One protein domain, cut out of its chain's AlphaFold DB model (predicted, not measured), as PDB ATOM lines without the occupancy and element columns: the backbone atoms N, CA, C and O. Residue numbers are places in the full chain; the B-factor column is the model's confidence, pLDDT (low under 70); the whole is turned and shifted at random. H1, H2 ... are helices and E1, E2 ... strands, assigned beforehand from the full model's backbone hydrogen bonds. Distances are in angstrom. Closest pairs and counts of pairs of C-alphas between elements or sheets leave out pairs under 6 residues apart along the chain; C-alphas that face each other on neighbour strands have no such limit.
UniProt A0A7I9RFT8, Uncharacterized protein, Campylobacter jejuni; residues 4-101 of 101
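What this domain is: This is residues 4 to 101 of the 101 residues of an uncharacterized protein of Campylobacter jejuni (UniProt A0A7I9RFT8). A long free tail, residues 4 to 22 with H1 at its tip, sticks out from a body built on a short hairpin, E1 and E2, with H2 packed beside E2 and H5 packed on H2. H3 begins close to the hairpin and leads away to H4 at the far end of the body, from which residues 78 to 87 fold back to H5. The printed part has 98 residues, with five named helices and two named strands in the order H1, E1, E2, H2, H3, H4, H5; the sheet, E1 - E2, is antiparallel and the class is mostly helix. The whole is extended, with a radius of gyration of the C-alphas of 21.0 A, and flat, spanning 72 by 40 by 21 A; the tail makes much of its length.

How they stand to each other: H1, residues 4 to 14, touches no helix and lies in the stretch that stands free, residues 4 to 22. E1, residues 25 to 27, and E2, residues 30 to 32, form an antiparallel hairpin at 129 degrees, with N 27 and O 30 2.9 A apart and N 32 and O 25 2.8 A apart, both within hydrogen-bond range. The closest C-alphas of E2 and H2, residues 40 to 46, are those of Tyr 30 and Phe 42, 5.5 A apart. H5, residues 88 to 99, touches H2 with residues 89 to 93 alone; their closest C-alphas, of Ala 46 and Ala 89, are 4.4 A apart. H2 and H5 run the same way at a steep tilt of 67 degrees. H3, residues 56 to 68, is close to H5 but not clearly touching, about perpendicular at 89 degrees; the closest C-alphas, of Leu 59 and Met 88, are 7.3 A apart. H3 and H4, residues 71 to 77, meet only through their link. H2 and H3 are apart. In H2, H3 and H4 every O i to N i+4 pair is within hydrogen-bond range; in H5 6 of 8 are, and in H1 1 of 7, beside 1 of 8 O i to N i+3 pairs.

Where its parts are: H1 begins at C-alpha 4, (101.327, 145.082, 136.966), and is 17.5 A long. E1 is 6.9 A, E2 6.7 A and H2 9.6 A long. H3, the longest helix by residues, measures 18.4 A from C-alpha 56 at (136.684, 184.767, 135.273), and H4 measures 9.8 A. H5, 17.3 A long, ends at C-alpha 99, (156.052, 182.017, 142.006).

The domain as a whole: The two C-alphas farthest apart, of Lys 4 and Tyr 76, are 73.1 A apart. Without the free stretch, the body of 79 residues spans 43 by 37 by 16 A. The printed part has no cut, and no link is long. The mean pLDDT of the printed part is 84.6; residues 4 to 24 and residue 101 are under 70.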
ATOM      1  N   LYS A   4      99.885 144.847 136.788       54.72
ATOM      2  CA  LYS A   4     101.327 145.082 136.966       54.72
ATOM      3  C   LYS A   4     101.942 145.941 135.858       54.72
ATOM      4  O   LYS A   4     102.936 146.609 136.113       54.72
ATOM      5  N   PHE A   5     101.345 145.986 134.663       54.50
ATOM      6  CA  PHE A   5     101.881 146.797 133.560       54.50
ATOM      7  C   PHE A   5     101.539 148.292 133.691       54.50
ATOM      8  O   PHE A   5     102.266 149.138 133.182       54.50
ATOM      9  N   LYS A   6     100.465 148.645 134.418       48.78
ATOM     10  CA  LYS A   6     100.056 150.049 134.605       48.78
ATOM     11  C   LYS A   6     100.880 150.765 135.680       48.78
ATOM     12  O   LYS A   6     101.216 151.929 135.487       48.78
ATOM     13  N   ASN A   7     101.287 150.075 136.749       48.78
ATOM     14  CA  ASN A   7     102.108 150.678 137.812       48.78
ATOM     15  C   ASN A   7     103.528 151.057 137.368       48.78
ATOM     16  O   ASN A   7     104.125 151.934 137.982       48.78
ATOM     17  N   SER A   8     104.050 150.464 136.290       51.53
ATOM     18  CA  SER A   8     105.382 150.817 135.780       51.53
ATOM     19  C   SER A   8     105.423 152.174 135.067       51.53
ATOM     20  O   SER A   8     106.488 152.771 134.976       51.53
ATOM     21  N   ILE A   9     104.292 152.679 134.558       52.84
ATOM     22  CA  ILE A   9     104.237 153.988 133.884       52.84
ATOM     23  C   ILE A   9     104.134 155.132 134.904       52.84
ATOM     24  O   ILE A   9     104.675 156.212 134.674       52.84
ATOM     25  N   TYR A  10     103.485 154.900 136.051       50.34
ATOM     26  CA  TYR A  10     103.353 155.913 137.103       50.34
ATOM     27  C   TYR A  10     104.631 156.097 137.932       50.34
ATOM     28  O   TYR A  10     104.863 157.194 138.429       50.34
ATOM     29  N   THR A  11     105.500 155.086 138.041       47.56
ATOM     30  CA  THR A  11     106.786 155.202 138.758       47.56
ATOM     31  C   THR A  11     107.904 155.828 137.923       47.56
ATOM     32  O   THR A  11     108.832 156.401 138.488       47.56
ATOM     33  N   LEU A  12     107.807 155.805 136.588       52.44
ATOM     34  CA  LEU A  12     108.769 156.468 135.695       52.44
ATOM     35  C   LEU A  12     108.573 157.993 135.612       52.44
ATOM     36  O   LEU A  12     109.467 158.694 135.149       52.44
ATOM     37  N   LYS A  13     107.441 158.524 136.095       50.31
ATOM     38  CA  LYS A  13     107.169 159.973 136.116       50.31
ATOM     39  C   LYS A  13     107.809 160.729 137.287       50.31
ATOM     40  O   LYS A  13     107.797 161.951 137.265       50.31
ATOM     41  N   TYR A  14     108.406 160.041 138.266       53.19
ATOM     42  CA  TYR A  14     108.981 160.666 139.474       53.19
ATOM     43  C   TYR A  14     110.503 160.501 139.615       53.19
ATOM     44  O   TYR A  14     111.048 160.597 140.710       53.19
ATOM     45  N   LYS A  15     111.211 160.268 138.506       51.66
ATOM     46  CA  LYS A  15     112.675 160.428 138.437       51.66
ATOM     47  C   LYS A  15     113.129 161.210 137.209       51.66
ATOM     48  O   LYS A  15     114.262 161.078 136.761       51.66
ATOM     49  N   GLN A  16     112.269 162.086 136.700       48.81
ATOM     50  CA  GLN A  16     112.789 163.296 136.091       48.81
ATOM     51  C   GLN A  16     113.158 164.172 137.286       48.81
ATOM     52  O   GLN A  16     112.314 164.874 137.832       48.81
ATOM     53  N   ALA A  17     114.388 164.006 137.789       53.09
ATOM     54  CA  ALA A  17     114.997 165.079 138.558       53.09
ATOM     55  C   ALA A  17     114.767 166.350 137.742       53.09
ATOM     56  O   ALA A  17     114.873 166.292 136.512       53.09
ATOM     57  N   ASP A  18     114.399 167.442 138.396       52.06
ATOM     58  CA  ASP A  18     114.476 168.765 137.806       52.06
ATOM     59  C   ASP A  18     115.912 168.962 137.295       52.06
ATOM     60  O   ASP A  18     116.779 169.508 137.966       52.06
ATOM     61  N   ILE A  19     116.178 168.522 136.063       53.19
ATOM     62  CA  ILE A  19     117.238 169.030 135.199       53.19
ATOM     63  C   ILE A  19     116.701 170.368 134.677       53.19
ATOM     64  O   ILE A  19     116.648 170.643 133.481       53.19
ATOM     65  N   SER A  20     116.186 171.192 135.586       46.19
ATOM     66  CA  SER A  20     115.915 172.588 135.346       46.19
ATOM     67  C   SER A  20     117.288 173.217 135.242       46.19
ATOM     68  O   SER A  20     117.824 173.614 136.268       46.19
ATOM     69  N   ASN A  21     117.882 173.190 134.044       46.81
ATOM     70  CA  ASN A  21     118.976 174.058 133.617       46.81
ATOM     71  C   ASN A  21     119.757 174.667 134.789       46.81
ATOM     72  O   ASN A  21     119.742 175.882 134.990       46.81
ATOM     73  N   THR A  22     120.468 173.853 135.574       49.69
ATOM     74  CA  THR A  22     121.664 174.381 136.213       49.69
ATOM     75  C   THR A  22     122.597 174.571 135.036       49.69
ATOM     76  O   THR A  22     123.375 173.676 134.717       49.69
ATOM     77  N   SER A  23     122.436 175.687 134.313       53.50
ATOM     78  CA  SER A  23     123.526 176.278 133.561       53.50
ATOM     79  C   SER A  23     124.615 176.424 134.600       53.50
ATOM     80  O   SER A  23     124.636 177.376 135.374       53.50
ATOM     81  N   THR A  24     125.460 175.405 134.711       63.19
ATOM     82  CA  THR A  24     126.751 175.566 135.335       63.19
ATOM     83  C   THR A  24     127.385 176.624 134.464       63.19
ATOM     84  O   THR A  24     127.639 176.369 133.285       63.19
ATOM     85  N   ASN A  25     127.485 177.850 134.974       87.88
ATOM     86  CA  ASN A  25     128.214 178.883 134.265       87.88
ATOM     87  C   ASN A  25     129.588 178.284 133.983       87.88
ATOM     88  O   ASN A  25     130.224 177.749 134.889       87.88
ATOM     89  N   THR A  26     129.992 178.266 132.720       94.56
ATOM     90  CA  THR A  26     131.305 177.760 132.332       94.56
ATOM     91  C   THR A  26     132.107 178.871 131.696       94.56
ATOM     92  O   THR A  26     131.563 179.679 130.942       94.56
ATOM     93  N   ALA A  27     133.409 178.868 131.935       94.75
ATOM     94  CA  ALA A  27     134.359 179.713 131.238       94.75
ATOM     95  C   ALA A  27     135.592 178.888 130.900       94.75
ATOM     96  O   ALA A  27     136.034 178.076 131.707       94.75
ATOM     97  N   TYR A  28     136.121 179.070 129.690       95.25
ATOM     98  CA  TYR A  28     137.329 178.374 129.239       95.25
ATOM     99  C   TYR A  28     137.259 176.838 129.350       95.25
ATOM    100  O   TYR A  28     138.286 176.181 129.446       95.25
ATOM    101  N   GLY A  29     136.050 176.263 129.338       94.94
ATOM    102  CA  GLY A  29     135.827 174.820 129.478       94.94
ATOM    103  C   GLY A  29     135.676 174.304 130.915       94.94
ATOM    104  O   GLY A  29     135.542 173.098 131.088       94.94
ATOM    105  N   TYR A  30     135.649 175.183 131.921       96.69
ATOM    106  CA  TYR A  30     135.576 174.817 133.340       96.69
ATOM    107  C   TYR A  30     134.396 175.474 134.045       96.69
ATOM    108  O   TYR A  30     133.857 176.476 133.568       96.69
ATOM    109  N   SER A  31     133.999 174.914 135.185       96.06
ATOM    110  CA  SER A  31     132.918 175.439 136.011       96.06
ATOM    111  C   SER A  31     133.245 176.815 136.602       96.06
ATOM    112  O   SER A  31     134.399 177.155 136.863       96.06
ATOM    113  N   VAL A  32     132.205 177.624 136.793       96.19
ATOM    114  CA  VAL A  32     132.243 178.959 137.393       96.19
ATOM    115  C   VAL A  32     131.107 179.044 138.401       96.19
ATOM    116  O   VAL A  32     129.969 178.656 138.113       96.19
ATOM    117  N   ASP A  33     131.412 179.539 139.592       94.62
ATOM    118  CA  ASP A  33     130.410 179.733 140.626       94.62
ATOM    119  C   ASP A  33     129.482 180.925 140.322       94.62
ATOM    120  O   ASP A  33     129.613 181.652 139.332       94.62
ATOM    121  N   LYS A  34     128.489 181.125 141.189       94.00
ATOM    122  CA  LYS A  34     127.510 182.213 141.050       94.00
ATOM    123  C   LYS A  34     128.117 183.619 141.159       94.00
ATOM    124  O   LYS A  34     127.484 184.569 140.711       94.00
ATOM    125  N   ASP A  35     129.290 183.744 141.776       94.56
ATOM    126  CA  ASP A  35     129.982 185.011 142.012       94.56
ATOM    127  C   ASP A  35     131.065 185.263 140.949       94.56
ATOM    128  O   ASP A  35     131.755 186.274 141.013       94.56
ATOM    129  N   GLY A  36     131.194 184.367 139.961       95.69
ATOM    130  CA  GLY A  36     132.110 184.494 138.832       95.69
ATOM    131  C   GLY A  36     133.512 183.927 139.073       95.69
ATOM    132  O   GLY A  36     134.392 184.130 138.232       95.69
ATOM    133  N   TYR A  37     133.748 183.215 140.179       97.62
ATOM    134  CA  TYR A  37     135.022 182.539 140.432       97.62
ATOM    135  C   TYR A  37     135.090 181.179 139.744       97.62
ATOM    136  O   TYR A  37     134.104 180.448 139.674       97.62
ATOM    137  N   MET A  38     136.273 180.841 139.236       97.62
ATOM    138  CA  MET A  38     136.549 179.547 138.620       97.62
ATOM    139  C   MET A  38     136.449 178.423 139.658       97.62
ATOM    140  O   MET A  38     136.860 178.590 140.806       97.62
ATOM    141  N   GLY A  39     135.884 177.289 139.251       96.62
ATOM    142  CA  GLY A  39     135.628 176.154 140.128       96.62
ATOM    143  C   GLY A  39     136.834 175.244 140.360       96.62
ATOM    144  O   GLY A  39     137.922 175.417 139.807       96.62
ATOM    145  N   SER A  40     136.628 174.222 141.192       96.62
ATOM    146  CA  SER A  40     137.685 173.283 141.585       96.62
ATOM    147  C   SER A  40     138.201 172.421 140.427       96.62
ATOM    148  O   SER A  40     139.338 171.950 140.468       96.62
ATOM    149  N   ASP A  41     137.405 172.238 139.373       97.31
ATOM    150  CA  ASP A  41     137.825 171.580 138.136       97.31
ATOM    151  C   ASP A  41     138.893 172.391 137.386       97.31
ATOM    152  O   ASP A  41     139.883 171.809 136.935       97.31
ATOM    153  N   PHE A  42     138.750 173.721 137.334       97.69
ATOM    154  CA  PHE A  42     139.792 174.625 136.845       97.69
ATOM    155  C   PHE A  42     141.044 174.546 137.722       97.69
ATOM    156  O   PHE A  42     142.133 174.313 137.202       97.69
ATOM    157  N   ASN A  43     140.895 174.677 139.048       97.50
ATOM    158  CA  ASN A  43     142.031 174.639 139.978       97.50
ATOM    159  C   ASN A  43     142.838 173.345 139.821       97.50
ATOM    160  O   ASN A  43     144.062 173.382 139.717       97.50
ATOM    161  N   LYS A  44     142.155 172.200 139.703       97.69
ATOM    162  CA  LYS A  44     142.796 170.902 139.473       97.69
ATOM    163  C   LYS A  44     143.564 170.851 138.151       97.69
ATOM    164  O   LYS A  44     144.674 170.323 138.126       97.69
ATOM    165  N   ALA A  45     142.990 171.367 137.064       97.75
ATOM    166  CA  ALA A  45     143.658 171.405 135.764       97.75
ATOM    167  C   ALA A  45     144.872 172.353 135.769       97.75
ATOM    168  O   ALA A  45     145.916 172.021 135.210       97.75
ATOM    169  N   ALA A  46     144.755 173.489 136.462       96.88
ATOM    170  CA  ALA A  46     145.802 174.496 136.588       96.88
ATOM    171  C   ALA A  46     146.852 174.178 137.677       96.88
ATOM    172  O   ALA A  46     147.814 174.924 137.835       96.88
ATOM    173  N   GLY A  47     146.696 173.087 138.438       96.06
ATOM    174  CA  GLY A  47     147.605 172.735 139.536       96.06
ATOM    175  C   GLY A  47     147.568 173.711 140.720       96.06
ATOM    176  O   GLY A  47     148.553 173.829 141.444       96.06
ATOM    177  N   LEU A  48     146.453 174.418 140.904       96.31
ATOM    178  CA  LEU A  48     146.243 175.384 141.981       96.31
ATOM    179  C   LEU A  48     145.701 174.691 143.246       96.31
ATOM    180  O   LEU A  48     145.065 173.636 143.140       96.31
ATOM    181  N   PRO A  49     145.889 175.283 144.443       95.75
ATOM    182  CA  PRO A  49     145.199 174.850 145.657       95.75
ATOM    183  C   PRO A  49     143.678 174.766 145.461       95.75
ATOM    184  O   PRO A  49     143.095 175.550 144.712       95.75
ATOM    185  N   GLU A  50     143.016 173.826 146.140       93.38
ATOM    186  CA  GLU A  50     141.578 173.573 145.955       93.38
ATOM    187  C   GLU A  50     140.714 174.807 146.263       93.38
ATOM    188  O   GLU A  50     139.751 175.078 145.547       93.38
ATOM    189  N   ASP A  51     141.096 175.588 147.274       94.44
ATOM    190  CA  ASP A  51     140.429 176.812 147.724       94.44
ATOM    191  C   ASP A  51     140.927 178.090 147.027       94.44
ATOM    192  O   ASP A  51     140.479 179.193 147.360       94.44
ATOM    193  N   PHE A  52     141.830 177.965 146.048       95.56
ATOM    194  CA  PHE A  52     142.338 179.102 145.290       95.56
ATOM    195  C   PHE A  52     141.199 179.804 144.545       95.56
ATOM    196  O   PHE A  52     140.392 179.171 143.863       95.56
ATOM    197  N   LYS A  53     141.141 181.135 144.657       96.19
ATOM    198  CA  LYS A  53     140.104 181.952 144.021       96.19
ATOM    199  C   LYS A  53     140.687 182.797 142.904       96.19
ATOM    200  O   LYS A  53     141.443 183.732 143.155       96.19
ATOM    201  N   ILE A  54     140.242 182.527 141.682       96.75
ATOM    202  CA  ILE A  54     140.467 183.385 140.520       96.75
ATOM    203  C   ILE A  54     139.132 183.681 139.849       96.75
ATOM    204  O   ILE A  54     138.335 182.778 139.605       96.75
ATOM    205  N   HIS A  55     138.847 184.959 139.620       97.88
ATOM    206  CA  HIS A  55     137.607 185.384 138.979       97.88
ATOM    207  C   HIS A  55     137.748 185.283 137.456       97.88
ATOM    208  O   HIS A  55     138.809 185.600 136.916       97.88
ATOM    209  N   LYS A  56     136.682 184.896 136.742       96.94
ATOM    210  CA  LYS A  56     136.684 184.767 135.273       96.94
ATOM    211  C   LYS A  56     137.203 186.031 134.583       96.94
ATOM    212  O   LYS A  56     137.981 185.931 133.645       96.94
ATOM    213  N   SER A  57     136.831 187.216 135.070       97.81
ATOM    214  CA  SER A  57     137.284 188.486 134.478       97.81
ATOM    215  C   SER A  57     138.807 188.660 134.493       97.81
ATOM    216  O   SER A  57     139.341 189.373 133.653       97.81
ATOM    217  N   THR A  58     139.517 188.024 135.431       96.94
ATOM    218  CA  THR A  58     140.985 187.999 135.432       96.94
ATOM    219  C   THR A  58     141.516 187.168 134.265       96.94
ATOM    220  O   THR A  58     142.495 187.558 133.642       96.94
ATOM    221  N   LEU A  59     140.860 186.053 133.928       96.75
ATOM    222  CA  LEU A  59     141.210 185.257 132.750       96.75
ATOM    223  C   LEU A  59     140.862 186.001 131.449       96.75
ATOM    224  O   LEU A  59     141.678 186.016 130.530       96.75
ATOM    225  N   ASP A  60     139.719 186.695 131.415       95.88
ATOM    226  CA  ASP A  60     139.303 187.539 130.281       95.88
ATOM    227  C   ASP A  60     140.324 188.658 130.006       95.88
ATOM    228  O   ASP A  60     140.637 188.976 128.858       95.88
ATOM    229  N   GLU A  61     140.875 189.253 131.068       96.50
ATOM    230  CA  GLU A  61     141.941 190.250 130.980       96.50
ATOM    231  C   GLU A  61     143.220 189.666 130.367       96.50
ATOM    232  O   GLU A  61     143.824 190.294 129.498       96.50
ATOM    233  N   ILE A  62     143.611 188.456 130.778       94.19
ATOM    234  CA  ILE A  62     144.799 187.773 130.253       94.19
ATOM    235  C   ILE A  62     144.630 187.459 128.762       94.19
ATOM    236  O   ILE A  62     145.542 187.748 127.986       94.19
ATOM    237  N   GLU A  63     143.469 186.942 128.341       94.19
ATOM    238  CA  GLU A  63     143.163 186.724 126.918       94.19
ATOM    239  C   GLU A  63     143.261 188.040 126.135       94.19
ATOM    240  O   GLU A  63     143.916 188.100 125.091       94.19
ATOM    241  N   ARG A  64     142.666 189.122 126.658       94.19
ATOM    242  CA  ARG A  64     142.685 190.429 125.990       94.19
ATOM    243  C   ARG A  64     144.104 190.968 125.830       94.19
ATOM    244  O   ARG A  64     144.445 191.442 124.750       94.19
ATOM    245  N   VAL A  65     144.914 190.924 126.885       92.88
ATOM    246  CA  VAL A  65     146.305 191.399 126.837       92.88
ATOM    247  C   VAL A  65     147.138 190.538 125.889       92.88
ATOM    248  O   VAL A  65     147.921 191.082 125.113       92.88
ATOM    249  N   ALA A  66     146.938 189.218 125.884       91.88
ATOM    250  CA  ALA A  66     147.615 188.322 124.951       91.88
ATOM    251  C   ALA A  66     147.299 188.674 123.487       91.88
ATOM    252  O   ALA A  66     148.223 188.780 122.685       91.88
ATOM    253  N   GLU A  67     146.026 188.906 123.151       92.62
ATOM    254  CA  GLU A  67     145.578 189.323 121.811       92.62
ATOM    255  C   GLU A  67     146.021 190.745 121.435       92.62
ATOM    256  O   GLU A  67     146.253 191.032 120.257       92.62
ATOM    257  N   TYR A  68     146.130 191.645 122.417       93.38
ATOM    258  CA  TYR A  68     146.636 193.003 122.218       93.38
ATOM    259  C   TYR A  68     148.131 193.002 121.883       93.38
ATOM    260  O   TYR A  68     148.549 193.684 120.957       93.38
ATOM    261  N   ASN A  69     148.933 192.179 122.563       93.88
ATOM    262  CA  ASN A  69     150.385 192.109 122.350       93.88
ATOM    263  C   ASN A  69     150.796 191.595 120.959       93.88
ATOM    264  O   ASN A  69     151.963 191.686 120.588       93.88
ATOM    265  N   VAL A  70     149.853 191.039 120.201       94.12
ATOM    266  CA  VAL A  70     150.052 190.519 118.842       94.12
ATOM    267  C   VAL A  70     149.214 191.284 117.810       94.12
ATOM    268  O   VAL A  70     149.015 190.792 116.699       94.12
ATOM    269  N   SER A  71     148.721 192.486 118.150       93.31
ATOM    270  CA  SER A  71     147.873 193.310 117.275       93.31
ATOM    271  C   SER A  71     148.506 193.582 115.915       93.31
ATOM    272  O   SER A  71     147.854 193.386 114.894       93.31
ATOM    273  N   ASP A  72     149.784 193.955 115.890       94.94
ATOM    274  CA  ASP A  72     150.489 194.315 114.654       94.94
ATOM    275  C   ASP A  72     150.608 193.106 113.716       94.94
ATOM    276  O   ASP A  72     150.488 193.218 112.496       94.94
ATOM    277  N   ILE A  73     150.787 191.913 114.293       94.31
ATOM    278  CA  ILE A  73     150.857 190.658 113.543       94.31
ATOM    279  C   ILE A  73     149.467 190.285 113.014       94.31
ATOM    280  O   ILE A  73     149.349 189.846 111.872       94.31
ATOM    281  N   ARG A  74     148.408 190.483 113.810       94.06
ATOM    282  CA  ARG A  74     147.016 190.265 113.375       94.06
ATOM    283  C   ARG A  74     146.647 191.152 112.198       94.06
ATOM    284  O   ARG A  74     146.086 190.651 111.228       94.06
ATOM    285  N   GLU A  75     146.997 192.434 112.274       94.00
ATOM    286  CA  GLU A  75     146.772 193.393 111.193       94.00
ATOM    287  C   GLU A  75     147.549 192.991 109.937       94.00
ATOM    288  O   GLU A  75     146.962 192.894 108.860       94.00
ATOM    289  N   TYR A  76     148.836 192.657 110.079       95.81
ATOM    290  CA  TYR A  76     149.669 192.197 108.967       95.81
ATOM    291  C   TYR A  76     149.121 190.931 108.286       95.81
ATOM    292  O   TYR A  76     149.131 190.831 107.060       95.81
ATOM    293  N   LEU A  77     148.638 189.964 109.071       95.06
ATOM    294  CA  LEU A  77     148.053 188.718 108.565       95.06
ATOM    295  C   LEU A  77     146.601 188.884 108.083       95.06
ATOM    296  O   LEU A  77     146.075 187.970 107.447       95.06
ATOM    297  N   GLY A  78     145.952 190.013 108.379       94.69
ATOM    298  CA  GLY A  78     144.547 190.263 108.058       94.69
ATOM    299  C   GLY A  78     143.577 189.339 108.802       94.69
ATOM    300  O   GLY A  78     142.580 188.915 108.217       94.69
ATOM    301  N   VAL A  79     143.875 188.983 110.058       93.12
ATOM    302  CA  VAL A  79     143.061 188.058 110.868       93.12
ATOM    303  C   VAL A  79     142.424 188.739 112.079       93.12
ATOM    304  O   VAL A  79     143.047 189.546 112.769       93.12
ATOM    305  N   ASP A  80     141.186 188.351 112.392       89.44
ATOM    306  CA  ASP A  80     140.419 188.937 113.498       89.44
ATOM    307  C   ASP A  80     140.957 188.558 114.880       89.44
ATOM    308  O   ASP A  80     140.841 189.345 115.814       89.44
ATOM    309  N   LYS A  81     141.550 187.372 115.033       89.75
ATOM    310  CA  LYS A  81     142.196 186.898 116.264       89.75
ATOM    311  C   LYS A  81     143.501 186.211 115.917       89.75
ATOM    312  O   LYS A  81     143.577 185.523 114.899       89.75
ATOM    313  N   TYR A  82     144.504 186.378 116.769       91.69
ATOM    314  CA  TYR A  82     145.761 185.666 116.587       91.69
ATOM    315  C   TYR A  82     145.668 184.233 117.106       91.69
ATOM    316  O   TYR A  82     146.141 183.302 116.453       91.69
ATOM    317  N   TYR A  83     145.032 184.041 118.262       89.25
ATOM    318  CA  TYR A  83     144.894 182.731 118.881       89.25
ATOM    319  C   TYR A  83     143.521 182.136 118.560       89.25
ATOM    320  O   TYR A  83     142.481 182.762 118.760       89.25
ATOM    321  N   SER A  84     143.498 180.892 118.074       86.56
ATOM    322  CA  SER A  84     142.232 180.183 117.840       86.56
ATOM    323  C   SER A  84     141.616 179.666 119.139       86.56
ATOM    324  O   SER A  84     140.411 179.777 119.322       86.56
ATOM    325  N   ASN A  85     142.440 179.114 120.036       84.81
ATOM    326  CA  ASN A  85     142.064 178.660 121.375       84.81
ATOM    327  C   ASN A  85     143.271 178.845 122.307       84.81
ATOM    328  O   ASN A  85     144.397 178.557 121.897       84.81
ATOM    329  N   ILE A  86     143.042 179.280 123.547       90.12
ATOM    330  CA  ILE A  86     144.070 179.349 124.595       90.12
ATOM    331  C   ILE A  86     143.661 178.388 125.713       90.12
ATOM    332  O   ILE A  86     142.563 178.507 126.257       90.12
ATOM    333  N   ASP A  87     144.535 177.440 126.059       94.69
ATOM    334  CA  ASP A  87     144.352 176.608 127.252       94.69
ATOM    335  C   ASP A  87     144.676 177.453 128.491       94.69
ATOM    336  O   ASP A  87     145.833 177.605 128.896       94.69
ATOM    337  N   MET A  88     143.639 178.077 129.056       96.12
ATOM    338  CA  MET A  88     143.802 178.978 130.194       96.12
ATOM    339  C   MET A  88     144.256 178.254 131.459       96.12
ATOM    340  O   MET A  88     144.971 178.855 132.257       96.12
ATOM    341  N   ALA A  89     143.899 176.981 131.649       97.25
ATOM    342  CA  ALA A  89     144.348 176.239 132.820       97.25
ATOM    343  C   ALA A  89     145.854 175.965 132.742       97.25
ATOM    344  O   ALA A  89     146.579 176.264 133.692       97.25
ATOM    345  N   GLU A  90     146.347 175.486 131.596       96.88
ATOM    346  CA  GLU A  90     147.782 175.243 131.410       96.88
ATOM    347  C   GLU A  90     148.584 176.556 131.412       96.88
ATOM    348  O   GLU A  90     149.678 176.614 131.974       96.88
ATOM    349  N   THR A  91     148.023 177.639 130.865       94.88
ATOM    350  CA  THR A  91     148.636 178.977 130.928       94.88
ATOM    351  C   THR A  91     148.815 179.429 132.380       94.88
ATOM    352  O   THR A  91     149.913 179.812 132.787       94.88
ATOM    353  N   ILE A  92     147.762 179.344 133.200       96.12
ATOM    354  CA  ILE A  92     147.815 179.755 134.610       96.12
ATOM    355  C   ILE A  92     148.746 178.854 135.424       96.12
ATOM    356  O   ILE A  92     149.502 179.362 136.251       96.12
ATOM    357  N   LYS A  93     148.765 177.547 135.150       95.94
ATOM    358  CA  LYS A  93     149.703 176.598 135.761       95.94
ATOM    359  C   LYS A  93     151.159 176.995 135.545       95.94
ATOM    360  O   LYS A  93     151.941 177.005 136.496       95.94
ATOM    361  N   GLN A  94     151.529 177.349 134.313       93.75
ATOM    362  CA  GLN A  94     152.888 177.799 134.001       93.75
ATOM    363  C   GLN A  94     153.264 179.044 134.809       93.75
ATOM    364  O   GLN A  94     154.339 179.071 135.404       93.75
ATOM    365  N   TYR A  95     152.372 180.036 134.900       90.62
ATOM    366  CA  TYR A  95     152.615 181.237 135.703       90.62
ATOM    367  C   TYR A  95     152.694 180.944 137.203       90.62
ATOM    368  O   TYR A  95     153.600 181.438 137.869       90.62
ATOM    369  N   TYR A  96     151.790 180.130 137.746       91.19
ATOM    370  CA  TYR A  96     151.781 179.785 139.168       91.19
ATOM    371  C   TYR A  96     153.074 179.076 139.602       91.19
ATOM    372  O   TYR A  96     153.632 179.380 140.660       91.19
ATOM    373  N   ASN A  97     153.612 178.207 138.742       90.50
ATOM    374  CA  ASN A  97     154.877 177.513 138.984       90.50
ATOM    375  C   ASN A  97     156.091 178.457 139.052       90.50
ATOM    376  O   ASN A  97     157.089 178.098 139.669       90.50
ATOM    377  N   LEU A  98     156.031 179.659 138.466       89.81
ATOM    378  CA  LEU A  98     157.121 180.641 138.565       89.81
ATOM    379  C   LEU A  98     157.227 181.269 139.960       89.81
ATOM    380  O   LEU A  98     158.323 181.628 140.375       89.81
ATOM    381  N   PHE A  99     156.106 181.403 140.672       80.81
ATOM    382  CA  PHE A  99     156.052 182.017 142.006       80.81
ATOM    383  C   PHE A  99     156.127 181.001 143.148       80.81
ATOM    384  O   PHE A  99     156.307 181.388 144.299       80.81
ATOM    385  N   SER A 100     155.958 179.717 142.836       75.62
ATOM    386  CA  SER A 100     155.948 178.626 143.817       75.62
ATOM    387  C   SER A 100     157.328 177.976 144.016       75.62
ATOM    388  O   SER A 100     157.417 176.968 144.717       75.62
ATOM    389  N   ASN A 101     158.375 178.539 143.396       59.69
ATOM    390  CA  ASN A 101     159.773 178.098 143.486       59.69
ATOM    391  C   ASN A 101     160.580 178.918 144.495       59.69
ATOM    392  O   ASN A 101     160.456 180.163 144.474       59.69
TER     393      ASN A 101